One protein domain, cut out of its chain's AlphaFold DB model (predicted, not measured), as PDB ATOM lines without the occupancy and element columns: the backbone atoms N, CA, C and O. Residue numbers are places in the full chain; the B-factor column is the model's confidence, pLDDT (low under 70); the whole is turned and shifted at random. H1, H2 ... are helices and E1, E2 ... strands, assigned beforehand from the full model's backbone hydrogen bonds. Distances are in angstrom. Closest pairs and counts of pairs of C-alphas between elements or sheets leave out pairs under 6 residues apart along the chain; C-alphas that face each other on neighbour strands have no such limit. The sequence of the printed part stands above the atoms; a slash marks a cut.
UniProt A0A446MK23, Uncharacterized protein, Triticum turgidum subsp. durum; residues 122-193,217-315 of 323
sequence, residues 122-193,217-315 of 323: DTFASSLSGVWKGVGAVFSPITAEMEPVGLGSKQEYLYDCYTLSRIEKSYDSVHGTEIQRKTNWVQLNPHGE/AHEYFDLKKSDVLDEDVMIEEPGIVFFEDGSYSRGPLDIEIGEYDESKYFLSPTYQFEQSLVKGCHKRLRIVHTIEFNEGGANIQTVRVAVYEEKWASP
ATOM      1  N   ASP A 122    -124.311 -83.581  73.892       91.19
ATOM      2  CA  ASP A 122    -123.544 -84.561  74.667       91.19
ATOM      3  C   ASP A 122    -123.871 -84.524  76.162       91.19
ATOM      4  O   ASP A 122    -123.913 -85.572  76.814       91.19
ATOM      5  N   THR A 123    -124.100 -83.325  76.704       91.69
ATOM      6  CA  THR A 123    -124.477 -83.141  78.112       91.69
ATOM      7  C   THR A 123    -125.884 -83.672  78.345       91.69
ATOM      8  O   THR A 123    -126.092 -84.468  79.255       91.69
ATOM      9  N   PHE A 124    -126.822 -83.323  77.465       92.56
ATOM     10  CA  PHE A 124    -128.184 -83.851  77.478       92.56
ATOM     11  C   PHE A 124    -128.227 -85.386  77.389       92.56
ATOM     12  O   PHE A 124    -128.841 -86.042  78.236       92.56
ATOM     13  N   ALA A 125    -127.509 -85.973  76.428       92.00
ATOM     14  CA  ALA A 125    -127.397 -87.419  76.259       92.00
ATOM     15  C   ALA A 125    -126.829 -88.097  77.515       92.00
ATOM     16  O   ALA A 125    -127.318 -89.143  77.944       92.00
ATOM     17  N   SER A 126    -125.826 -87.477  78.141       90.06
ATOM     18  CA  SER A 126    -125.233 -87.970  79.385       90.06
ATOM     19  C   SER A 126    -126.223 -87.912  80.552       90.06
ATOM     20  O   SER A 126    -126.324 -88.888  81.295       90.06
ATOM     21  N   SER A 127    -126.995 -86.826  80.679       90.88
ATOM     22  CA  SER A 127    -128.020 -86.654  81.721       90.88
ATOM     23  C   SER A 127    -129.166 -87.669  81.613       90.88
ATOM     24  O   SER A 127    -129.718 -88.080  82.634       90.88
ATOM     25  N   LEU A 128    -129.520 -88.108  80.401       90.81
ATOM     26  CA  LEU A 128    -130.548 -89.133  80.178       90.81
ATOM     27  C   LEU A 128    -130.039 -90.573  80.314       90.81
ATOM     28  O   LEU A 128    -130.837 -91.482  80.568       90.81
ATOM     29  N   SER A 129    -128.740 -90.791  80.116       91.50
ATOM     30  CA  SER A 129    -128.154 -92.127  80.058       91.50
ATOM     31  C   SER A 129    -128.335 -92.920  81.358       91.50
ATOM     32  O   SER A 129    -128.235 -92.403  82.475       91.50
ATOM     33  N   GLY A 130    -128.600 -94.217  81.217       91.81
ATOM     34  CA  GLY A 130    -128.807 -95.108  82.351       91.81
ATOM     35  C   GLY A 130    -130.051 -95.971  82.240       91.81
ATOM     36  O   GLY A 130    -130.724 -96.041  81.214       91.81
ATOM     37  N   VAL A 131    -130.331 -96.663  83.334       91.62
ATOM     38  CA  VAL A 131    -131.500 -97.507  83.521       91.62
ATOM     39  C   VAL A 131    -132.515 -96.736  84.348       91.62
ATOM     40  O   VAL A 131    -132.249 -96.376  85.496       91.62
ATOM     41  N   TRP A 132    -133.689 -96.528  83.773       93.25
ATOM     42  CA  TRP A 132    -134.833 -95.905  84.415       93.25
ATOM     43  C   TRP A 132    -135.886 -96.965  84.707       93.25
ATOM     44  O   TRP A 132    -136.200 -97.785  83.845       93.25
ATOM     45  N   LYS A 133    -136.421 -96.961  85.927       91.94
ATOM     46  CA  LYS A 133    -137.521 -97.832  86.345       91.94
ATOM     47  C   LYS A 133    -138.704 -96.988  86.762       91.94
ATOM     48  O   LYS A 133    -138.517 -96.005  87.476       91.94
ATOM     49  N   GLY A 134    -139.902 -97.372  86.364       91.19
ATOM     50  CA  GLY A 134    -141.067 -96.555  86.647       91.19
ATOM     51  C   GLY A 134    -142.387 -97.268  86.494       91.19
ATOM     52  O   GLY A 134    -142.437 -98.480  86.289       91.19
ATOM     53  N   VAL A 135    -143.443 -96.474  86.615       90.81
ATOM     54  CA  VAL A 135    -144.822 -96.864  86.334       90.81
ATOM     55  C   VAL A 135    -145.326 -96.011  85.184       90.81
ATOM     56  O   VAL A 135    -145.043 -94.814  85.126       90.81
ATOM     57  N   GLY A 136    -146.054 -96.642  84.274       91.38
ATOM     58  CA  GLY A 136    -146.787 -96.001  83.202       91.38
ATOM     59  C   GLY A 136    -148.274 -96.262  83.315       91.38
ATOM     60  O   GLY A 136    -148.682 -97.376  83.637       91.38
ATOM     61  N   ALA A 137    -149.057 -95.245  82.992       91.88
ATOM     62  CA  ALA A 137    -150.499 -95.336  82.852       91.88
ATOM     63  C   ALA A 137    -150.948 -94.491  81.661       91.88
ATOM     64  O   ALA A 137    -150.220 -93.621  81.166       91.88
ATOM     65  N   VAL A 138    -152.148 -94.774  81.179       92.50
ATOM     66  CA  VAL A 138    -152.750 -94.083  80.046       92.50
ATOM     67  C   VAL A 138    -154.080 -93.516  80.485       92.50
ATOM     68  O   VAL A 138    -154.851 -94.206  81.138       92.50
ATOM     69  N   PHE A 139    -154.356 -92.287  80.075       93.06
ATOM     70  CA  PHE A 139    -155.550 -91.550  80.441       93.06
ATOM     71  C   PHE A 139    -156.294 -91.053  79.209       93.06
ATOM     72  O   PHE A 139    -155.683 -90.636  78.213       93.06
ATOM     73  N   SER A 140    -157.619 -91.037  79.330       92.06
ATOM     74  CA  SER A 140    -158.490 -90.388  78.368       92.06
ATOM     75  C   SER A 140    -158.347 -88.866  78.482       92.06
ATOM     76  O   SER A 140    -158.519 -88.315  79.572       92.06
ATOM     77  N   PRO A 141    -158.089 -88.137  77.385       91.00
ATOM     78  CA  PRO A 141    -157.922 -86.683  77.428       91.00
ATOM     79  C   PRO A 141    -159.187 -85.923  77.857       91.00
ATOM     80  O   PRO A 141    -159.092 -84.780  78.296       91.00
ATOM     81  N   ILE A 142    -160.368 -86.534  77.696       87.62
ATOM     82  CA  ILE A 142    -161.668 -85.892  77.942       87.62
ATOM     83  C   ILE A 142    -162.176 -86.196  79.352       87.62
ATOM     84  O   ILE A 142    -162.574 -85.278  80.067       87.62
ATOM     85  N   THR A 143    -162.191 -87.471  79.751       89.44
ATOM     86  CA  THR A 143    -162.730 -87.889  81.056       89.44
ATOM     87  C   THR A 143    -161.674 -87.918  82.155       89.44
ATOM     88  O   THR A 143    -162.038 -87.946  83.326       89.44
ATOM     89  N   ALA A 144    -160.386 -87.883  81.794       88.38
ATOM     90  CA  ALA A 144    -159.252 -88.113  82.689       88.38
ATOM     91  C   ALA A 144    -159.248 -89.492  83.376       88.38
ATOM     92  O   ALA A 144    -158.429 -89.720  84.259       88.38
ATOM     93  N   GLU A 145    -160.120 -90.413  82.958       88.94
ATOM     94  CA  GLU A 145    -160.153 -91.790  83.454       88.94
ATOM     95  C   GLU A 145    -159.049 -92.623  82.792       88.94
ATOM     96  O   GLU A 145    -158.664 -92.366  81.644       88.94
ATOM     97  N   MET A 146    -158.547 -93.640  83.500       89.06
ATOM     98  CA  MET A 146    -157.549 -94.550  82.937       89.06
ATOM     99  C   MET A 146    -158.102 -95.397  81.788       89.06
ATOM    100  O   MET A 146    -159.160 -96.018  81.891       89.06
ATOM    101  N   GLU A 147    -157.321 -95.497  80.718       88.81
ATOM    102  CA  GLU A 147    -157.595 -96.347  79.563       88.81
ATOM    103  C   GLU A 147    -156.710 -97.600  79.578       88.81
ATOM    104  O   GLU A 147    -155.567 -97.562  80.044       88.81
ATOM    105  N   PRO A 148    -157.196 -98.728  79.031       87.44
ATOM    106  CA  PRO A 148    -156.424 -99.958  78.999       87.44
ATOM    107  C   PRO A 148    -155.135 -99.807  78.179       87.44
ATOM    108  O   PRO A 148    -155.133 -99.416  77.009       87.44
ATOM    109  N   VAL A 149    -154.016-100.183  78.791       85.81
ATOM    110  CA  VAL A 149    -152.692-100.268  78.165       85.81
ATOM    111  C   VAL A 149    -152.569-101.544  77.329       85.81
ATOM    112  O   VAL A 149    -151.904-101.534  76.295       85.81
ATOM    113  N   GLY A 150    -153.236-102.629  77.732       82.75
ATOM    114  CA  GLY A 150    -153.251-103.875  76.970       82.75
ATOM    115  C   GLY A 150    -154.236-104.920  77.485       82.75
ATOM    116  O   GLY A 150    -155.028-104.668  78.392       82.75
ATOM    117  N   LEU A 151    -154.194-106.099  76.863       83.19
ATOM    118  CA  LEU A 151    -155.012-107.255  77.222       83.19
ATOM    119  C   LEU A 151    -154.139-108.314  77.893       83.19
ATOM    120  O   LEU A 151    -153.166-108.791  77.311       83.19
ATOM    121  N   GLY A 152    -154.512-108.705  79.108       78.56
ATOM    122  CA  GLY A 152    -153.853-109.775  79.842       78.56
ATOM    123  C   GLY A 152    -154.116-111.157  79.240       78.56
ATOM    124  O   GLY A 152    -155.025-111.363  78.435       78.56
ATOM    125  N   SER A 153    -153.367-112.156  79.711       80.44
ATOM    126  CA  SER A 153    -153.505-113.560  79.279       80.44
ATOM    127  C   SER A 153    -154.896-114.159  79.532       80.44
ATOM    128  O   SER A 153    -155.270-115.146  78.903       80.44
ATOM    129  N   LYS A 154    -155.675-113.547  80.431       81.25
ATOM    130  CA  LYS A 154    -157.057-113.918  80.761       81.25
ATOM    131  C   LYS A 154    -158.118-113.091  80.019       81.25
ATOM    132  O   LYS A 154    -159.272-113.128  80.424       81.25
ATOM    133  N   GLN A 155    -157.746-112.349  78.969       82.12
ATOM    134  CA  GLN A 155    -158.627-111.397  78.267       82.12
ATOM    135  C   GLN A 155    -159.190-110.291  79.179       82.12
ATOM    136  O   GLN A 155    -160.279-109.774  78.950       82.12
ATOM    137  N   GLU A 156    -158.444-109.927  80.220       84.56
ATOM    138  CA  GLU A 156    -158.758-108.794  81.090       84.56
ATOM    139  C   GLU A 156    -158.034-107.534  80.607       84.56
ATOM    140  O   GLU A 156    -156.912-107.611  80.101       84.56
ATOM    141  N   TYR A 157    -158.673-106.375  80.749       86.00
ATOM    142  CA  TYR A 157    -158.057-105.084  80.458       86.00
ATOM    143  C   TYR A 157    -157.055-104.725  81.552       86.00
ATOM    144  O   TYR A 157    -157.409-104.747  82.724       86.00
ATOM    145  N   LEU A 158    -155.821-104.397  81.170       86.81
ATOM    146  CA  LEU A 158    -154.750-103.980  82.076       86.81
ATOM    147  C   LEU A 158    -154.518-102.478  81.921       86.81
ATOM    148  O   LEU A 158    -154.318-102.015  80.799       86.81
ATOM    149  N   TYR A 159    -154.552-101.733  83.022       86.75
ATOM    150  CA  TYR A 159    -154.558-100.263  83.006       86.75
ATOM    151  C   TYR A 159    -153.205 -99.637  83.364       86.75
ATOM    152  O   TYR A 159    -152.899 -98.547  82.889       86.75
ATOM    153  N   ASP A 160    -152.369-100.350  84.123       86.06
ATOM    154  CA  ASP A 160    -151.046 -99.869  84.529       86.06
ATOM    155  C   ASP A 160    -149.939-100.744  83.952       86.06
ATOM    156  O   ASP A 160    -150.138-101.894  83.551       86.06
ATOM    157  N   CYS A 161    -148.718-100.224  83.948       86.25
ATOM    158  CA  CYS A 161    -147.545-100.996  83.574       86.25
ATOM    159  C   CYS A 161    -146.306-100.565  84.358       86.25
ATOM    160  O   CYS A 161    -146.143 -99.394  84.689       86.25
ATOM    161  N   TYR A 162    -145.397-101.501  84.628       87.88
ATOM    162  CA  TYR A 162    -144.031-101.144  85.008       87.88
ATOM    163  C   TYR A 162    -143.181-100.946  83.762       87.88
ATOM    164  O   TYR A 162    -143.281-101.715  82.801       87.88
ATOM    165  N   THR A 163    -142.314 -99.940  83.812       88.94
ATOM    166  CA  THR A 163    -141.388 -99.606  82.733       88.94
ATOM    167  C   THR A 163    -139.948 -99.853  83.165       88.94
ATOM    168  O   THR A 163    -139.541 -99.509  84.279       88.94
ATOM    169  N   LEU A 164    -139.159-100.451  82.271       89.50
ATOM    170  CA  LEU A 164    -137.698-100.447  82.336       89.50
ATOM    171  C   LEU A 164    -137.174 -99.793  81.068       89.50
ATOM    172  O   LEU A 164    -137.192-100.417  80.013       89.50
ATOM    173  N   SER A 165    -136.680 -98.567  81.170       90.06
ATOM    174  CA  SER A 165    -136.088 -97.862  80.040       90.06
ATOM    175  C   SER A 165    -134.567 -97.877  80.166       90.06
ATOM    176  O   SER A 165    -134.000 -97.274  81.078       90.06
ATOM    177  N   ARG A 166    -133.897 -98.602  79.272       91.00
ATOM    178  CA  ARG A 166    -132.441 -98.598  79.131       91.00
ATOM    179  C   ARG A 166    -132.067 -97.579  78.067       91.00
ATOM    180  O   ARG A 166    -132.447 -97.735  76.910       91.00
ATOM    181  N   ILE A 167    -131.325 -96.557  78.476       92.44
ATOM    182  CA  ILE A 167    -130.900 -95.457  77.617       92.44
ATOM    183  C   ILE A 167    -129.386 -95.486  77.488       92.44
ATOM    184  O   ILE A 167    -128.661 -95.398  78.484       92.44
ATOM    185  N   GLU A 168    -128.923 -95.594  76.252       91.31
ATOM    186  CA  GLU A 168    -127.516 -95.651  75.894       91.31
ATOM    187  C   GLU A 168    -127.180 -94.576  74.873       91.31
ATOM    188  O   GLU A 168    -127.970 -94.245  73.993       91.31
ATOM    189  N   LYS A 169    -125.974 -94.033  75.011       90.44
ATOM    190  CA  LYS A 169    -125.386 -93.144  74.023       90.44
ATOM    191  C   LYS A 169    -124.658 -94.005  72.998       90.44
ATOM    192  O   LYS A 169    -123.730 -94.728  73.366       90.44
ATOM    193  N   SER A 170    -125.062 -93.921  71.741       86.75
ATOM    194  CA  SER A 170    -124.399 -94.566  70.611       86.75
ATOM    195  C   SER A 170    -123.789 -93.519  69.687       86.75
ATOM    196  O   SER A 170    -124.039 -92.319  69.807       86.75
ATOM    197  N   TYR A 171    -122.940 -93.981  68.776       87.19
ATOM    198  CA  TYR A 171    -122.385 -93.150  67.721       87.19
ATOM    199  C   TYR A 171    -122.709 -93.794  66.379       87.19
ATOM    200  O   TYR A 171    -122.311 -94.936  66.140       87.19
ATOM    201  N   ASP A 172    -123.413 -93.060  65.529       86.06
ATOM    202  CA  ASP A 172    -123.644 -93.401  64.139       86.06
ATOM    203  C   ASP A 172    -122.747 -92.568  63.210       86.06
ATOM    204  O   ASP A 172    -122.401 -91.413  63.455       86.06
ATOM    205  N   SER A 173    -122.351 -93.193  62.107       79.31
ATOM    206  CA  SER A 173    -121.489 -92.592  61.095       79.31
ATOM    207  C   SER A 173    -122.157 -91.467  60.299       79.31
ATOM    208  O   SER A 173    -121.444 -90.610  59.777       79.31
ATOM    209  N   VAL A 174    -123.490 -91.461  60.195       81.62
ATOM    210  CA  VAL A 174    -124.248 -90.498  59.387       81.62
ATOM    211  C   VAL A 174    -124.758 -89.351  60.252       81.62
ATOM    212  O   VAL A 174    -124.724 -88.200  59.818       81.62
ATOM    213  N   HIS A 175    -125.240 -89.649  61.458       75.00
ATOM    214  CA  HIS A 175    -125.929 -88.677  62.317       75.00
ATOM    215  C   HIS A 175    -125.101 -88.242  63.534       75.00
ATOM    216  O   HIS A 175    -125.468 -87.303  64.240       75.00
ATOM    217  N   GLY A 176    -123.937 -88.862  63.750       84.75
ATOM    218  CA  GLY A 176    -123.050 -88.547  64.860       84.75
ATOM    219  C   GLY A 176    -123.529 -89.195  66.155       84.75
ATOM    220  O   GLY A 176    -123.730 -90.401  66.228       84.75
ATOM    221  N   THR A 177    -123.659 -88.409  67.216       87.56
ATOM    222  CA  THR A 177    -124.066 -88.926  68.525       87.56
ATOM    223  C   THR A 177    -125.575 -89.142  68.576       87.56
ATOM    224  O   THR A 177    -126.336 -88.189  68.433       87.56
ATOM    225  N   GLU A 178    -126.006 -90.355  68.906       92.06
ATOM    226  CA  GLU A 178    -127.417 -90.716  69.040       92.06
ATOM    227  C   GLU A 178    -127.720 -91.230  70.449       92.06
ATOM    228  O   GLU A 178    -126.843 -91.723  71.169       92.06
ATOM    229  N   ILE A 179    -128.983 -91.130  70.847       92.81
ATOM    230  CA  ILE A 179    -129.479 -91.701  72.094       92.81
ATOM    231  C   ILE A 179    -130.429 -92.837  71.736       92.81
ATOM    232  O   ILE A 179    -131.509 -92.606  71.198       92.81
ATOM    233  N   GLN A 180    -130.042 -94.060  72.074       92.38
ATOM    234  CA  GLN A 180    -130.872 -95.243  71.903       92.38
ATOM    235  C   GLN A 180    -131.586 -95.556  73.206       92.38
ATOM    236  O   GLN A 180    -130.967 -95.715  74.262       92.38
ATOM    237  N   ARG A 181    -132.905 -95.670  73.130       92.06
ATOM    238  CA  ARG A 181    -133.770 -95.991  74.253       92.06
ATOM    239  C   ARG A 181    -134.526 -97.276  73.957       92.06
ATOM    240  O   ARG A 181    -135.283 -97.351  73.000       92.06
ATOM    241  N   LYS A 182    -134.358 -98.268  74.826       90.56
ATOM    242  CA  LYS A 182    -135.142 -99.507  74.814       90.56
ATOM    243  C   LYS A 182    -136.010 -99.552  76.053       90.56
ATOM    244  O   LYS A 182    -135.480 -99.533  77.164       90.56
ATOM    245  N   THR A 183    -137.322 -99.585  75.870       89.25
ATOM    246  CA  THR A 183    -138.291 -99.596  76.963       89.25
ATOM    247  C   THR A 183    -139.052-100.910  76.976       89.25
ATOM    248  O   THR A 183    -139.754-101.252  76.028       89.25
ATOM    249  N   ASN A 184    -138.919-101.637  78.080       87.38
ATOM    250  CA  ASN A 184    -139.679-102.848  78.345       87.38
ATOM    251  C   ASN A 184    -140.923-102.498  79.150       87.38
ATOM    252  O   ASN A 184    -140.827-101.784  80.155       87.38
ATOM    253  N   TRP A 185    -142.052-103.079  78.759       85.00
ATOM    254  CA  TRP A 185    -143.335-102.892  79.426       85.00
ATOM    255  C   TRP A 185    -143.789-104.186  80.086       85.00
ATOM    256  O   TRP A 185    -143.854-105.236  79.448       85.00
ATOM    257  N   VAL A 186    -144.155-104.110  81.361       83.25
ATOM    258  CA  VAL A 186    -144.850-105.199  82.055       83.25
ATOM    259  C   VAL A 186    -146.218-104.683  82.463       83.25
ATOM    260  O   VAL A 186    -146.340-103.942  83.434       83.25
ATOM    261  N   GLN A 187    -147.225-105.040  81.669       84.19
ATOM    262  CA  GLN A 187    -148.620-104.659  81.882       84.19
ATOM    263  C   GLN A 187    -149.181-105.381  83.107       84.19
ATOM    264  O   GLN A 187    -148.951-106.577  83.301       84.19
ATOM    265  N   LEU A 188    -149.903-104.646  83.942       73.06
ATOM    266  CA  LEU A 188    -150.427-105.078  85.229       73.06
ATOM    267  C   LEU A 188    -151.754-104.376  85.530       73.06
ATOM    268  O   LEU A 188    -152.270-103.597  84.739       73.06
ATOM    269  N   ASN A 189    -152.283-104.672  86.715       73.50
ATOM    270  CA  ASN A 189    -153.476-104.066  87.285       73.50
ATOM    271  C   ASN A 189    -154.731-104.193  86.392       73.50
ATOM    272  O   ASN A 189    -155.055-103.280  85.629       73.50
ATOM    273  N   PRO A 190    -155.494-105.293  86.537       72.06
ATOM    274  CA  PRO A 190    -156.768-105.447  85.843       72.06
ATOM    275  C   PRO A 190    -157.900-104.579  86.414       72.06
ATOM    276  O   PRO A 190    -158.994-104.544  85.856       72.06
ATOM    277  N   HIS A 191    -157.674-103.910  87.548       66.31
ATOM    278  CA  HIS A 191    -158.703-103.166  88.273       66.31
ATOM    279  C   HIS A 191    -158.670-101.654  88.007       66.31
ATOM    280  O   HIS A 191    -159.624-100.963  88.356       66.31
ATOM    281  N   GLY A 192    -157.615-101.142  87.366       71.19
ATOM    282  CA  GLY A 192    -157.484 -99.716  87.073       71.19
ATOM    283  C   GLY A 192    -157.501 -98.851  88.334       71.19
ATOM    284  O   GLY A 192    -156.860 -99.196  89.326       71.19
ATOM    285  N   GLU A 193    -158.228 -97.729  88.280       69.31
ATOM    286  CA  GLU A 193    -158.381 -96.776  89.394       69.31
ATOM    287  C   GLU A 193    -159.394 -97.241  90.449       69.31
ATOM    288  O   GLU A 193    -159.517 -96.620  91.505       69.31
ATOM    289  N   ALA A 217    -143.815-103.579  94.545       60.84
ATOM    290  CA  ALA A 217    -143.006-102.414  94.202       60.84
ATOM    291  C   ALA A 217    -142.171-102.691  92.934       60.84
ATOM    292  O   ALA A 217    -141.610-103.777  92.776       60.84
ATOM    293  N   HIS A 218    -142.063-101.694  92.049       61.81
ATOM    294  CA  HIS A 218    -141.348-101.781  90.761       61.81
ATOM    295  C   HIS A 218    -139.894-102.286  90.875       61.81
ATOM    296  O   HIS A 218    -139.297-102.724  89.894       61.81
ATOM    297  N   GLU A 219    -139.308-102.242  92.072       60.72
ATOM    298  CA  GLU A 219    -137.981-102.771  92.388       60.72
ATOM    299  C   GLU A 219    -137.898-104.309  92.304       60.72
ATOM    300  O   GLU A 219    -136.818-104.831  92.027       60.72
ATOM    301  N   TYR A 220    -139.018-105.024  92.478       58.75
ATOM    302  CA  TYR A 220    -139.076-106.493  92.538       58.75
ATOM    303  C   TYR A 220    -139.377-107.184  91.200       58.75
ATOM    304  O   TYR A 220    -139.296-108.411  91.120       58.75
ATOM    305  N   PHE A 221    -139.720-106.440  90.145       59.84
ATOM    306  CA  PHE A 221    -140.082-107.040  88.860       59.84
ATOM    307  C   PHE A 221    -138.862-107.424  88.017       59.84
ATOM    308  O   PHE A 221    -137.985-106.604  87.730       59.84
ATOM    309  N   ASP A 222    -138.846-108.680  87.559       60.66
ATOM    310  CA  ASP A 222    -137.890-109.167  86.564       60.66
ATOM    311  C   ASP A 222    -138.363-108.797  85.153       60.66
ATOM    312  O   ASP A 222    -139.038-109.554  84.453       60.66
ATOM    313  N   LEU A 223    -137.997-107.583  84.748       61.44
ATOM    314  CA  LEU A 223    -138.363-106.951  83.477       61.44
ATOM    315  C   LEU A 223    -137.694-107.619  82.253       61.44
ATOM    316  O   LEU A 223    -137.894-107.172  81.129       61.44
ATOM    317  N   LYS A 224    -136.917-108.701  82.442       61.03
ATOM    318  CA  LYS A 224    -136.398-109.552  81.353       61.03
ATOM    319  C   LYS A 224    -137.448-110.493  80.762       61.03
ATOM    320  O   LYS A 224    -137.206-111.072  79.710       61.03
ATOM    321  N   LYS A 225    -138.583-110.670  81.444       59.66
ATOM    322  CA  LYS A 225    -139.700-111.517  80.997       59.66
ATOM    323  C   LYS A 225    -140.795-110.748  80.248       59.66
ATOM    324  O   LYS A 225    -141.845-111.321  79.997       59.66
ATOM    325  N   SER A 226    -140.599-109.461  79.962       61.50
ATOM    326  CA  SER A 226    -141.596-108.643  79.263       61.50
ATOM    327  C   SER A 226    -141.718-109.035  77.790       61.50
ATOM    328  O   SER A 226    -140.700-109.141  77.107       61.50
ATOM    329  N   ASP A 227    -142.950-109.128  77.294       57.19
ATOM    330  CA  ASP A 227    -143.245-109.454  75.893       57.19
ATOM    331  C   ASP A 227    -143.254-108.221  74.963       57.19
ATOM    332  O   ASP A 227    -143.176-108.375  73.746       57.19
ATOM    333  N   VAL A 228    -143.331-106.997  75.508       62.66
ATOM    334  CA  VAL A 228    -143.460-105.754  74.723       62.66
ATOM    335  C   VAL A 228    -142.206-104.891  74.862       62.66
ATOM    336  O   VAL A 228    -141.894-104.390  75.947       62.66
ATOM    337  N   LEU A 229    -141.510-104.725  73.737       70.69
ATOM    338  CA  LEU A 229    -140.317-103.901  73.569       70.69
ATOM    339  C   LEU A 229    -140.655-102.699  72.690       70.69
ATOM    340  O   LEU A 229    -141.122-102.875  71.568       70.69
ATOM    341  N   ASP A 230    -140.400-101.502  73.206       84.31
ATOM    342  CA  ASP A 230    -140.442-100.256  72.447       84.31
ATOM    343  C   ASP A 230    -139.009 -99.743  72.266       84.31
ATOM    344  O   ASP A 230    -138.268 -99.589  73.244       84.31
ATOM    345  N   GLU A 231    -138.595 -99.548  71.017       89.06
ATOM    346  CA  GLU A 231    -137.248 -99.111  70.655       89.06
ATOM    347  C   GLU A 231    -137.323 -97.748  69.981       89.06
ATOM    348  O   GLU A 231    -138.069 -97.545  69.028       89.06
ATOM    349  N   ASP A 232    -136.527 -96.815  70.484       91.00
ATOM    350  CA  ASP A 232    -136.579 -95.417  70.099       91.00
ATOM    351  C   ASP A 232    -135.165 -94.856  69.952       91.00
ATOM    352  O   ASP A 232    -134.269 -95.168  70.744       91.00
ATOM    353  N   VAL A 233    -134.967 -94.024  68.935       91.00
ATOM    354  CA  VAL A 233    -133.685 -93.390  68.627       91.00
ATOM    355  C   VAL A 233    -133.911 -91.890  68.570       91.00
ATOM    356  O   VAL A 233    -134.731 -91.409  67.795       91.00
ATOM    357  N   MET A 234    -133.184 -91.152  69.401       91.62
ATOM    358  CA  MET A 234    -133.206 -89.694  69.404       91.62
ATOM    359  C   MET A 234    -131.899 -89.171  68.818       91.62
ATOM    360  O   MET A 234    -130.807 -89.558  69.246       91.62
ATOM    361  N   ILE A 235    -132.039 -88.267  67.857       91.50
ATOM    362  CA  ILE A 235    -130.956 -87.570  67.165       91.50
ATOM    363  C   ILE A 235    -131.142 -86.069  67.419       91.50
ATOM    364  O   ILE A 235    -132.239 -85.623  67.761       91.50
ATOM    365  N   GLU A 236    -130.078 -85.282  67.275       90.31
ATOM    366  CA  GLU A 236    -130.154 -83.820  67.325       90.31
ATOM    367  C   GLU A 236    -130.870 -83.277  66.070       90.31
ATOM    368  O   GLU A 236    -130.250 -82.823  65.108       90.31
ATOM    369  N   GLU A 237    -132.199 -83.372  66.064       88.75
ATOM    370  CA  GLU A 237    -133.074 -82.913  64.984       88.75
ATOM    371  C   GLU A 237    -133.846 -81.634  65.366       88.75
ATOM    372  O   GLU A 237    -134.057 -81.358  66.547       88.75
ATOM    373  N   PRO A 238    -134.336 -80.836  64.398       88.00
ATOM    374  CA  PRO A 238    -135.116 -79.633  64.711       88.00
ATOM    375  C   PRO A 238    -136.415 -79.894  65.503       88.00
ATOM    376  O   PRO A 238    -136.977 -78.962  66.073       88.00
ATOM    377  N   GLY A 239    -136.892 -81.142  65.533       89.31
ATOM    378  CA  GLY A 239    -138.116 -81.580  66.206       89.31
ATOM    379  C   GLY A 239    -137.949 -81.818  67.705       89.31
ATOM    380  O   GLY A 239    -138.942 -82.087  68.383       89.31
ATOM    381  N   ILE A 240    -136.725 -81.699  68.241       93.00
ATOM    382  CA  ILE A 240    -136.432 -81.819  69.670       93.00
ATOM    383  C   ILE A 240    -135.892 -80.508  70.252       93.00
ATOM    384  O   ILE A 240    -134.956 -79.891  69.749       93.00
ATOM    385  N   VAL A 241    -136.470 -80.102  71.379       93.38
ATOM    386  CA  VAL A 241    -135.964 -79.036  72.246       93.38
ATOM    387  C   VAL A 241    -135.563 -79.675  73.563       93.38
ATOM    388  O   VAL A 241    -136.378 -80.335  74.204       93.38
ATOM    389  N   PHE A 242    -134.319 -79.483  73.982       94.31
ATOM    390  CA  PHE A 242    -133.758 -80.149  75.153       94.31
ATOM    391  C   PHE A 242    -133.058 -79.170  76.092       94.31
ATOM    392  O   PHE A 242    -132.763 -78.035  75.726       94.31
ATOM    393  N   PHE A 243    -132.796 -79.625  77.312       92.88
ATOM    394  CA  PHE A 243    -132.125 -78.880  78.369       92.88
ATOM    395  C   PHE A 243    -131.050 -79.759  79.021       92.88
ATOM    396  O   PHE A 243    -131.133 -80.987  79.018       92.88
ATOM    397  N   GLU A 244    -130.016 -79.141  79.593       89.94
ATOM    398  CA  GLU A 244    -128.869 -79.867  80.168       89.94
ATOM    399  C   GLU A 244    -129.237 -80.740  81.381       89.94
ATOM    400  O   GLU A 244    -128.536 -81.704  81.693       89.94
ATOM    401  N   ASP A 245    -130.358 -80.444  82.042       89.44
ATOM    402  CA  ASP A 245    -130.901 -81.220  83.163       89.44
ATOM    403  C   ASP A 245    -131.541 -82.557  82.732       89.44
ATOM    404  O   ASP A 245    -131.900 -83.365  83.592       89.44
ATOM    405  N   GLY A 246    -131.664 -82.800  81.422       91.38
ATOM    406  CA  GLY A 246    -132.322 -83.968  80.834       91.38
ATOM    407  C   GLY A 246    -133.806 -83.755  80.529       91.38
ATOM    408  O   GLY A 246    -134.465 -84.689  80.071       91.38
ATOM    409  N   SER A 247    -134.353 -82.563  80.771       94.19
ATOM    410  CA  SER A 247    -135.706 -82.217  80.340       94.19
ATOM    411  C   SER A 247    -135.732 -81.997  78.823       94.19
ATOM    412  O   SER A 247    -134.780 -81.465  78.249       94.19
ATOM    413  N   TYR A 248    -136.808 -82.405  78.150       95.44
ATOM    414  CA  TYR A 248    -136.964 -82.202  76.706       95.44
ATOM    415  C   TYR A 248    -138.424 -82.222  76.263       95.44
ATOM    416  O   TYR A 248    -139.309 -82.706  76.967       95.44
ATOM    417  N   SER A 249    -138.658 -81.711  75.061       96.19
ATOM    418  CA  SER A 249    -139.893 -81.842  74.299       96.19
ATOM    419  C   SER A 249    -139.527 -82.283  72.889       96.19
ATOM    420  O   SER A 249    -138.662 -81.667  72.274       96.19
ATOM    421  N   ARG A 250    -140.183 -83.321  72.374       94.75
ATOM    422  CA  ARG A 250    -140.002 -83.806  71.004       94.75
ATOM    423  C   ARG A 250    -141.340 -84.047  70.317       94.75
ATOM    424  O   ARG A 250    -142.325 -84.383  70.975       94.75
ATOM    425  N   GLY A 251    -141.362 -83.899  69.004       93.38
ATOM    426  CA  GLY A 251    -142.521 -84.175  68.168       93.38
ATOM    427  C   GLY A 251    -142.117 -84.348  66.705       93.38
ATOM    428  O   GLY A 251    -140.940 -84.195  66.377       93.38
ATOM    429  N   PRO A 252    -143.075 -84.668  65.825       90.06
ATOM    430  CA  PRO A 252    -142.816 -84.753  64.392       90.06
ATOM    431  C   PRO A 252    -142.319 -83.409  63.839       90.06
ATOM    432  O   PRO A 252    -142.807 -82.349  64.234       90.06
ATOM    433  N   LEU A 253    -141.370 -83.468  62.902       87.50
ATOM    434  CA  LEU A 253    -140.882 -82.298  62.164       87.50
ATOM    435  C   LEU A 253    -141.966 -81.703  61.267       87.50
ATOM    436  O   LEU A 253    -142.190 -80.495  61.278       87.50
ATOM    437  N   ASP A 254    -142.647 -82.579  60.536       85.25
ATOM    438  CA  ASP A 254    -143.701 -82.229  59.601       85.25
ATOM    439  C   ASP A 254    -144.997 -82.931  60.008       85.25
ATOM    440  O   ASP A 254    -145.021 -84.124  60.325       85.25
ATOM    441  N   ILE A 255    -146.089 -82.172  59.996       84.81
ATOM    442  CA  ILE A 255    -147.444 -82.684  60.188       84.81
ATOM    443  C   ILE A 255    -148.108 -82.612  58.819       84.81
ATOM    444  O   ILE A 255    -148.275 -81.528  58.256       84.81
ATOM    445  N   GLU A 256    -148.449 -83.768  58.260       76.94
ATOM    446  CA  GLU A 256    -149.052 -83.875  56.936       76.94
ATOM    447  C   GLU A 256    -150.522 -83.460  57.015       76.94
ATOM    448  O   GLU A 256    -151.430 -84.264  57.216       76.94
ATOM    449  N   ILE A 257    -150.753 -82.158  56.877       73.06
ATOM    450  CA  ILE A 257    -152.082 -81.561  56.835       73.06
ATOM    451  C   ILE A 257    -152.453 -81.379  55.356       73.06
ATOM    452  O   ILE A 257    -152.043 -80.413  54.716       73.06
ATOM    453  N   GLY A 258    -153.153 -82.367  54.791       67.31
ATOM    454  CA  GLY A 258    -153.524 -82.417  53.370       67.31
ATOM    455  C   GLY A 258    -155.016 -82.202  53.102       67.31
ATOM    456  O   GLY A 258    -155.815 -82.077  54.027       67.31
ATOM    457  N   GLU A 259    -155.400 -82.180  51.820       65.25
ATOM    458  CA  GLU A 259    -156.815 -82.151  51.432       65.25
ATOM    459  C   GLU A 259    -157.548 -83.382  51.977       65.25
ATOM    460  O   GLU A 259    -157.033 -84.504  51.944       65.25
ATOM    461  N   TYR A 260    -158.758 -83.158  52.488       65.75
ATOM    462  CA  TYR A 260    -159.601 -84.221  53.013       65.75
ATOM    463  C   TYR A 260    -160.004 -85.178  51.885       65.75
ATOM    464  O   TYR A 260    -160.802 -84.839  51.011       65.75
ATOM    465  N   ASP A 261    -159.426 -86.377  51.904       68.69
ATOM    466  CA  ASP A 261    -159.732 -87.449  50.966       68.69
ATOM    467  C   ASP A 261    -160.815 -88.353  51.567       68.69
ATOM    468  O   ASP A 261    -160.540 -89.185  52.436       68.69
ATOM    469  N   GLU A 262    -162.050 -88.212  51.075       68.25
ATOM    470  CA  GLU A 262    -163.202 -89.027  51.490       68.25
ATOM    471  C   GLU A 262    -162.957 -90.536  51.330       68.25
ATOM    472  O   GLU A 262    -163.629 -91.328  51.983       68.25
ATOM    473  N   SER A 263    -161.995 -90.969  50.504       68.81
ATOM    474  CA  SER A 263    -161.655 -92.390  50.341       68.81
ATOM    475  C   SER A 263    -160.768 -92.949  51.461       68.81
ATOM    476  O   SER A 263    -160.688 -94.167  51.636       68.81
ATOM    477  N   LYS A 264    -160.149 -92.074  52.264       62.66
ATOM    478  CA  LYS A 264    -159.263 -92.411  53.389       62.66
ATOM    479  C   LYS A 264    -159.883 -92.102  54.750       62.66
ATOM    480  O   LYS A 264    -159.167 -92.001  55.734       62.66
ATOM    481  N   TYR A 265    -161.207 -92.029  54.836       58.12
ATOM    482  CA  TYR A 265    -161.956 -91.798  56.078       58.12
ATOM    483  C   TYR A 265    -161.632 -92.751  57.246       58.12
ATOM    484  O   TYR A 265    -161.952 -92.441  58.386       58.12
ATOM    485  N   PHE A 266    -161.012 -93.908  56.985       58.94
ATOM    486  CA  PHE A 266    -160.537 -94.835  58.021       58.94
ATOM    487  C   PHE A 266    -159.117 -94.542  58.533       58.94
ATOM    488  O   PHE A 266    -158.672 -95.178  59.486       58.94
ATOM    489  N   LEU A 267    -158.375 -93.657  57.866       60.62
ATOM    490  CA  LEU A 267    -156.990 -93.323  58.172       60.62
ATOM    491  C   LEU A 267    -156.944 -91.927  58.780       60.62
ATOM    492  O   LEU A 267    -156.767 -90.939  58.071       60.62
ATOM    493  N   SER A 268    -157.065 -91.861  60.100       63.72
ATOM    494  CA  SER A 268    -156.765 -90.642  60.834       63.72
ATOM    495  C   SER A 268    -155.295 -90.654  61.255       63.72
ATOM    496  O   SER A 268    -154.915 -91.472  62.101       63.72
ATOM    497  N   PRO A 269    -154.423 -89.819  60.661       74.69
ATOM    498  CA  PRO A 269    -153.022 -89.788  61.046       74.69
ATOM    499  C   PRO A 269    -152.899 -89.313  62.499       74.69
ATOM    500  O   PRO A 269    -153.373 -88.237  62.869       74.69
ATOM    501  N   THR A 270    -152.249 -90.131  63.326       85.44
ATOM    502  CA  THR A 270    -151.946 -89.800  64.720       85.44
ATOM    503  C   THR A 270    -150.471 -89.477  64.877       85.44
ATOM    504  O   THR A 270    -149.615 -90.274  64.493       85.44
ATOM    505  N   TYR A 271    -150.177 -88.355  65.515       90.56
ATOM    506  CA  TYR A 271    -148.826 -87.903  65.817       90.56
ATOM    507  C   TYR A 271    -148.565 -87.961  67.316       90.56
ATOM    508  O   TYR A 271    -149.460 -87.705  68.124       90.56
ATOM    509  N   GLN A 272    -147.328 -88.279  67.692       92.75
ATOM    510  CA  GLN A 272    -146.917 -88.354  69.089       92.75
ATOM    511  C   GLN A 272    -146.030 -87.170  69.462       92.75
ATOM    512  O   GLN A 272    -145.024 -86.898  68.811       92.75
ATOM    513  N   PHE A 273    -146.399 -86.495  70.547       94.94
ATOM    514  CA  PHE A 273    -145.628 -85.417  71.153       94.94
ATOM    515  C   PHE A 273    -145.222 -85.845  72.550       94.94
ATOM    516  O   PHE A 273    -146.073 -86.113  73.399       94.94
ATOM    517  N   GLU A 274    -143.925 -85.901  72.801       95.69
ATOM    518  CA  GLU A 274    -143.378 -86.361  74.067       95.69
ATOM    519  C   GLU A 274    -142.705 -85.214  74.810       95.69
ATOM    520  O   GLU A 274    -141.873 -84.499  74.260       95.69
ATOM    521  N   GLN A 275    -143.032 -85.079  76.088       96.62
ATOM    522  CA  GLN A 275    -142.431 -84.124  77.004       96.62
ATOM    523  C   GLN A 275    -141.874 -84.870  78.207       96.62
ATOM    524  O   GLN A 275    -142.556 -85.702  78.795       96.62
ATOM    525  N   SER A 276    -140.644 -84.566  78.596       96.12
ATOM    526  CA  SER A 276    -139.991 -85.142  79.763       96.12
ATOM    527  C   SER A 276    -139.498 -84.027  80.664       96.12
ATOM    528  O   SER A 276    -138.749 -83.150  80.235       96.12
ATOM    529  N   LEU A 277    -139.912 -84.080  81.924       95.75
ATOM    530  CA  LEU A 277    -139.518 -83.147  82.968       95.75
ATOM    531  C   LEU A 277    -138.680 -83.892  83.996       95.75
ATOM    532  O   LEU A 277    -139.166 -84.820  84.647       95.75
ATOM    533  N   VAL A 278    -137.427 -83.479  84.163       93.94
ATOM    534  CA  VAL A 278    -136.507 -84.102  85.115       93.94
ATOM    535  C   VAL A 278    -136.485 -83.311  86.417       93.94
ATOM    536  O   VAL A 278    -136.283 -82.101  86.456       93.94
ATOM    537  N   LYS A 279    -136.668 -84.014  87.536       91.00
ATOM    538  CA  LYS A 279    -136.563 -83.458  88.885       91.00
ATOM    539  C   LYS A 279    -135.355 -84.051  89.598       91.00
ATOM    540  O   LYS A 279    -135.356 -85.213  90.006       91.00
ATOM    541  N   GLY A 280    -134.333 -83.223  89.805       81.62
ATOM    542  CA  GLY A 280    -133.159 -83.572  90.609       81.62
ATOM    543  C   GLY A 280    -132.278 -84.674  90.011       81.62
ATOM    544  O   GLY A 280    -131.652 -85.400  90.776       81.62
ATOM    545  N   CYS A 281    -132.253 -84.828  88.684       76.62
ATOM    546  CA  CYS A 281    -131.431 -85.792  87.928       76.62
ATOM    547  C   CYS A 281    -131.731 -87.289  88.152       76.62
ATOM    548  O   CYS A 281    -131.118 -88.126  87.504       76.62
ATOM    549  N   HIS A 282    -132.652 -87.652  89.051       88.06
ATOM    550  CA  HIS A 282    -132.936 -89.059  89.388       88.06
ATOM    551  C   HIS A 282    -134.423 -89.420  89.354       88.06
ATOM    552  O   HIS A 282    -134.783 -90.565  89.620       88.06
ATOM    553  N   LYS A 283    -135.298 -88.459  89.052       93.94
ATOM    554  CA  LYS A 283    -136.720 -88.691  88.794       93.94
ATOM    555  C   LYS A 283    -137.119 -87.934  87.548       93.94
ATOM    556  O   LYS A 283    -136.673 -86.803  87.365       93.94
ATOM    557  N   ARG A 284    -137.984 -88.522  86.737       94.94
ATOM    558  CA  ARG A 284    -138.576 -87.846  85.592       94.94
ATOM    559  C   ARG A 284    -140.048 -88.187  85.459       94.94
ATOM    560  O   ARG A 284    -140.467 -89.293  85.794       94.94
ATOM    561  N   LEU A 285    -140.795 -87.211  84.972       96.38
ATOM    562  CA  LEU A 285    -142.160 -87.377  84.511       96.38
ATOM    563  C   LEU A 285    -142.136 -87.237  82.996       96.38
ATOM    564  O   LEU A 285    -141.722 -86.195  82.491       96.38
ATOM    565  N   ARG A 286    -142.553 -88.278  82.283       95.75
ATOM    566  CA  ARG A 286    -142.596 -88.290  80.822       95.75
ATOM    567  C   ARG A 286    -144.037 -88.442  80.365       95.75
ATOM    568  O   ARG A 286    -144.717 -89.367  80.787       95.75
ATOM    569  N   ILE A 287    -144.499 -87.521  79.534       96.88
ATOM    570  CA  ILE A 287    -145.877 -87.418  79.064       96.88
ATOM    571  C   ILE A 287    -145.857 -87.517  77.544       96.88
ATOM    572  O   ILE A 287    -145.127 -86.775  76.893       96.88
ATOM    573  N   VAL A 288    -146.647 -88.423  76.979       96.12
ATOM    574  CA  VAL A 288    -146.791 -88.608  75.534       96.12
ATOM    575  C   VAL A 288    -148.235 -88.324  75.147       96.12
ATOM    576  O   VAL A 288    -149.146 -89.051  75.541       96.12
ATOM    577  N   HIS A 289    -148.438 -87.273  74.364       95.44
ATOM    578  CA  HIS A 289    -149.725 -86.929  73.778       95.44
ATOM    579  C   HIS A 289    -149.815 -87.557  72.395       95.44
ATOM    580  O   HIS A 289    -148.964 -87.306  71.544       95.44
ATOM    581  N   THR A 290    -150.856 -88.348  72.163       94.19
ATOM    582  CA  THR A 290    -151.221 -88.813  70.824       94.19
ATOM    583  C   THR A 290    -152.320 -87.905  70.299       94.19
ATOM    584  O   THR A 290    -153.406 -87.845  70.880       94.19
ATOM    585  N   ILE A 291    -152.018 -87.167  69.236       92.69
ATOM    586  CA  ILE A 291    -152.904 -86.171  68.633       92.69
ATOM    587  C   ILE A 291    -153.290 -86.636  67.237       92.69
ATOM    588  O   ILE A 291    -152.431 -86.958  66.421       92.69
ATOM    589  N   GLU A 292    -154.585 -86.652  66.974       89.81
ATOM    590  CA  GLU A 292    -155.193 -86.962  65.692       89.81
ATOM    591  C   GLU A 292    -155.560 -85.668  64.967       89.81
ATOM    592  O   GLU A 292    -156.119 -84.740  65.563       89.81
ATOM    593  N   PHE A 293    -155.232 -85.614  63.676       85.25
ATOM    594  CA  PHE A 293    -155.580 -84.506  62.793       85.25
ATOM    595  C   PHE A 293    -156.595 -84.999  61.767       85.25
ATOM    596  O   PHE A 293    -156.270 -85.755  60.854       85.25
ATOM    597  N   ASN A 294    -157.828 -84.538  61.923       79.06
ATOM    598  CA  ASN A 294    -158.972 -84.866  61.090       79.06
ATOM    599  C   ASN A 294    -159.319 -83.708  60.150       79.06
ATOM    600  O   ASN A 294    -158.947 -82.556  60.387       79.06
ATOM    601  N   GLU A 295    -160.046 -84.022  59.074       78.62
ATOM    602  CA  GLU A 295    -160.560 -83.033  58.109       78.62
ATOM    603  C   GLU A 295    -159.473 -82.098  57.553       78.62
ATOM    604  O   GLU A 295    -159.653 -80.884  57.473       78.62
ATOM    605  N   GLY A 296    -158.299 -82.648  57.222       72.19
ATOM    606  CA  GLY A 296    -157.184 -81.831  56.742       72.19
ATOM    607  C   GLY A 296    -156.727 -80.794  57.771       72.19
ATOM    608  O   GLY A 296    -156.431 -79.656  57.418       72.19
ATOM    609  N   GLY A 297    -156.715 -81.168  59.054       76.25
ATOM    610  CA  GLY A 297    -156.257 -80.333  60.169       76.25
ATOM    611  C   GLY A 297    -157.280 -79.323  60.691       76.25
ATOM    612  O   GLY A 297    -156.955 -78.572  61.610       76.25
ATOM    613  N   ALA A 298    -158.504 -79.301  60.155       81.06
ATOM    614  CA  ALA A 298    -159.582 -78.469  60.691       81.06
ATOM    615  C   ALA A 298    -160.074 -78.966  62.061       81.06
ATOM    616  O   ALA A 298    -160.477 -78.162  62.904       81.06
ATOM    617  N   ASN A 299    -160.002 -80.277  62.299       84.06
ATOM    618  CA  ASN A 299    -160.343 -80.890  63.574       84.06
ATOM    619  C   ASN A 299    -159.095 -81.538  64.184       84.06
ATOM    620  O   ASN A 299    -158.531 -82.472  63.623       84.06
ATOM    621  N   ILE A 300    -158.654 -81.021  65.328       89.00
ATOM    622  CA  ILE A 300    -157.473 -81.504  66.043       89.00
ATOM    623  C   ILE A 300    -157.943 -82.035  67.386       89.00
ATOM    624  O   ILE A 300    -158.512 -81.291  68.188       89.00
ATOM    625  N   GLN A 301    -157.677 -83.309  67.643       90.25
ATOM    626  CA  GLN A 301    -158.116 -83.970  68.859       90.25
ATOM    627  C   GLN A 301    -156.956 -84.712  69.510       90.25
ATOM    628  O   GLN A 301    -156.271 -85.514  68.885       90.25
ATOM    629  N   THR A 302    -156.740 -84.483  70.804       92.06
ATOM    630  CA  THR A 302    -155.925 -85.407  71.595       92.06
ATOM    631  C   THR A 302    -156.745 -86.668  71.820       92.06
ATOM    632  O   THR A 302    -157.847 -86.595  72.359       92.06
ATOM    633  N   VAL A 303    -156.210 -87.809  71.396       91.19
ATOM    634  CA  VAL A 303    -156.869 -89.117  71.516       91.19
ATOM    635  C   VAL A 303    -156.427 -89.826  72.784       91.19
ATOM    636  O   VAL A 303    -157.226 -90.493  73.426       91.19
ATOM    637  N   ARG A 304    -155.156 -89.665  73.166       91.56
ATOM    638  CA  ARG A 304    -154.556 -90.425  74.265       91.56
ATOM    639  C   ARG A 304    -153.463 -89.626  74.958       91.56
ATOM    640  O   ARG A 304    -152.631 -89.018  74.278       91.56
ATOM    641  N   VAL A 305    -153.415 -89.678  76.290       95.25
ATOM    642  CA  VAL A 305    -152.280 -89.176  77.080       95.25
ATOM    643  C   VAL A 305    -151.661 -90.332  77.852       95.25
ATOM    644  O   VAL A 305    -152.298 -90.912  78.724       95.25
ATOM    645  N   ALA A 306    -150.412 -90.673  77.548       94.25
ATOM    646  CA  ALA A 306    -149.644 -91.632  78.332       94.25
ATOM    647  C   ALA A 306    -148.701 -90.892  79.283       94.25
ATOM    648  O   ALA A 306    -148.021 -89.951  78.872       94.25
ATOM    649  N   VAL A 307    -148.648 -91.310  80.543       94.94
ATOM    650  CA  VAL A 307    -147.830 -90.681  81.585       94.94
ATOM    651  C   VAL A 307    -146.947 -91.732  82.237       94.94
ATOM    652  O   VAL A 307    -147.415 -92.804  82.609       94.94
ATOM    653  N   TYR A 308    -145.671 -91.398  82.406       94.06
ATOM    654  CA  TYR A 308    -144.657 -92.256  83.000       94.06
ATOM    655  C   TYR A 308    -143.968 -91.532  84.150       94.06
ATOM    656  O   TYR A 308    -143.332 -90.496  83.943       94.06
ATOM    657  N   GLU A 309    -144.053 -92.093  85.354       94.50
ATOM    658  CA  GLU A 309    -143.225 -91.683  86.485       94.50
ATOM    659  C   GLU A 309    -142.044 -92.642  86.598       94.50
ATOM    660  O   GLU A 309    -142.203 -93.816  86.930       94.50
ATOM    661  N   GLU A 310    -140.840 -92.140  86.337       93.88
ATOM    662  CA  GLU A 310    -139.634 -92.955  86.250       93.88
ATOM    663  C   GLU A 310    -138.552 -92.434  87.201       93.88
ATOM    664  O   GLU A 310    -138.371 -91.229  87.396       93.88
ATOM    665  N   LYS A 311    -137.798 -93.354  87.799       94.31
ATOM    666  CA  LYS A 311    -136.653 -93.080  88.667       94.31
ATOM    667  C   LYS A 311    -135.397 -93.698  88.078       94.31
ATOM    668  O   LYS A 311    -135.416 -94.822  87.577       94.31
ATOM    669  N   TRP A 312    -134.299 -92.962  88.161       93.44
ATOM    670  CA  TRP A 312    -132.993 -93.450  87.752       93.44
ATOM    671  C   TRP A 312    -132.517 -94.511  88.747       93.44
ATOM    672  O   TRP A 312    -132.504 -94.273  89.955       93.44
ATOM    673  N   ALA A 313    -132.158 -95.689  88.242       89.75
ATOM    674  CA  ALA A 313    -131.783 -96.842  89.053       89.75
ATOM    675  C   ALA A 313    -130.272 -97.105  89.025       89.75
ATOM    676  O   ALA A 313    -129.661 -97.319  90.071       89.75
ATOM    677  N   SER A 314    -129.666 -97.123  87.837       88.25
ATOM    678  CA  SER A 314    -128.241 -97.419  87.671       88.25
ATOM    679  C   SER A 314    -127.710 -96.931  86.322       88.25
ATOM    680  O   SER A 314    -128.498 -96.710  85.402       88.25
ATOM    681  N   PRO A 315    -126.383 -96.842  86.131       87.81
ATOM    682  CA  PRO A 315    -125.800 -96.662  84.804       87.81
ATOM    683  C   PRO A 315    -126.148 -97.844  83.884       87.81
ATOM    684  O   PRO A 315    -126.327 -98.969  84.353       87.81
TER     685      PRO A 315
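This is residues 122 to 193 and 217 to 315 of the 323 residues of an uncharacterized protein of Triticum turgidum subsp. durum (UniProt A0A446MK23). One twisted sheet of nine strands is curled like part of a barrel, left open between its edge strands E4 and E5, with the short helix H1 held in the curl toward one end. The long link from E6 to E7, residues 251 to 269, loops out to one end of the longest axis, its C-alphas 11 to 31 A from the mean of all C-alphas; those of Glu 262 and Ser 314 are the two farthest apart in the domain. The printed part has 171 residues, with one named helix and nine named strands, which come along the chain in the order H1, E1, E2, E3, E4, E5, E6, E7, E8, E9; the sheet runs E4, E3, E2, E1, E9, E8, E7, E6, E5 and is antiparallel throughout. The class is mostly strand. The whole is compact, with a radius of gyration of the C-alphas of 17.5 A and spans of 51 by 45 by 27 A.

Start at H1, residues 122 to 128, where every O i to N i+4 pair is within hydrogen-bond range. It is on the sheet, which curls round it; its closest C-alphas to E3, residues 176 to 188, are those of Ala 125 and Ile 179, 6.3 A apart. Next comes E1, residues 130 to 139, which bends by 53 degrees at residue 133. E2, residues 160 to 172, bends by 55 degrees at residue 169 and forms a hairpin with E1; look for N 132 and O 165 at 2.8 A. E2 and E3 form another hairpin, with N 166 and O 182 at 2.8 A, and E1, E2 and E3 make a meander, each strand the antiparallel neighbour of the one before. Beyond the cut, E4, residues 228 to 234, is antiparallel to E3, with N 181 and O 232 at 2.8 A. E4 is an edge strand, and so is E5, residues 240 to 242; the two are apart. A second meander begins with E5 and E6, residues 248 to 250, a hairpin with N 241 and O 249 at 2.8 A. E6 forms a hairpin with E7, residues 270 to 279, where N 250 and O 274 are 2.8 A apart. E7 and E8, residues 283 to 294, are a hairpin with N 275 and O 287 at 2.8 A. E8 and E9, residues 299 to 314, complete the meander as a hairpin, with N 288 and O 306 at 2.8 A. E9 is also the antiparallel neighbour of E1, their directions 146 degrees apart; check N 135 and O 309 at 2.9 A.

Find C-alpha 122 at (-123.544, -84.561, 74.667), where H1 begins; it measures 10.0 A. From C-alpha 130 at (-128.807, -95.108, 82.351), E1 runs 27.0 A. E2 covers 34.8 A, E3 37.9 A and E4 19.8 A, while E5 and E6 have three residues each. E7 measures 29.3 A and E8 35.7 A. E9, the longest strand with 16 residues, runs 43.4 A and ends at C-alpha 314, (-128.241, -97.419, 87.671).

Look for the two C-alphas farthest apart at Glu 262 and Ser 314, 51.0 A. Residues 194 to 216 are not printed, and C-alphas 193 and 217 are 17.1 A apart across this cut, which falls in the link from E3 to E4. The links from E1 to E2, with 20 residues, and from E6 to E7, with 19, are long; in the first, residues 150 to 151 pair antiparallel with residues 157 to 158. Mean pLDDT of the printed part is 84.8 in this predicted model; values under 70 are at residue 191, residue 193, residues 217 to 228 and residues 258 to 268.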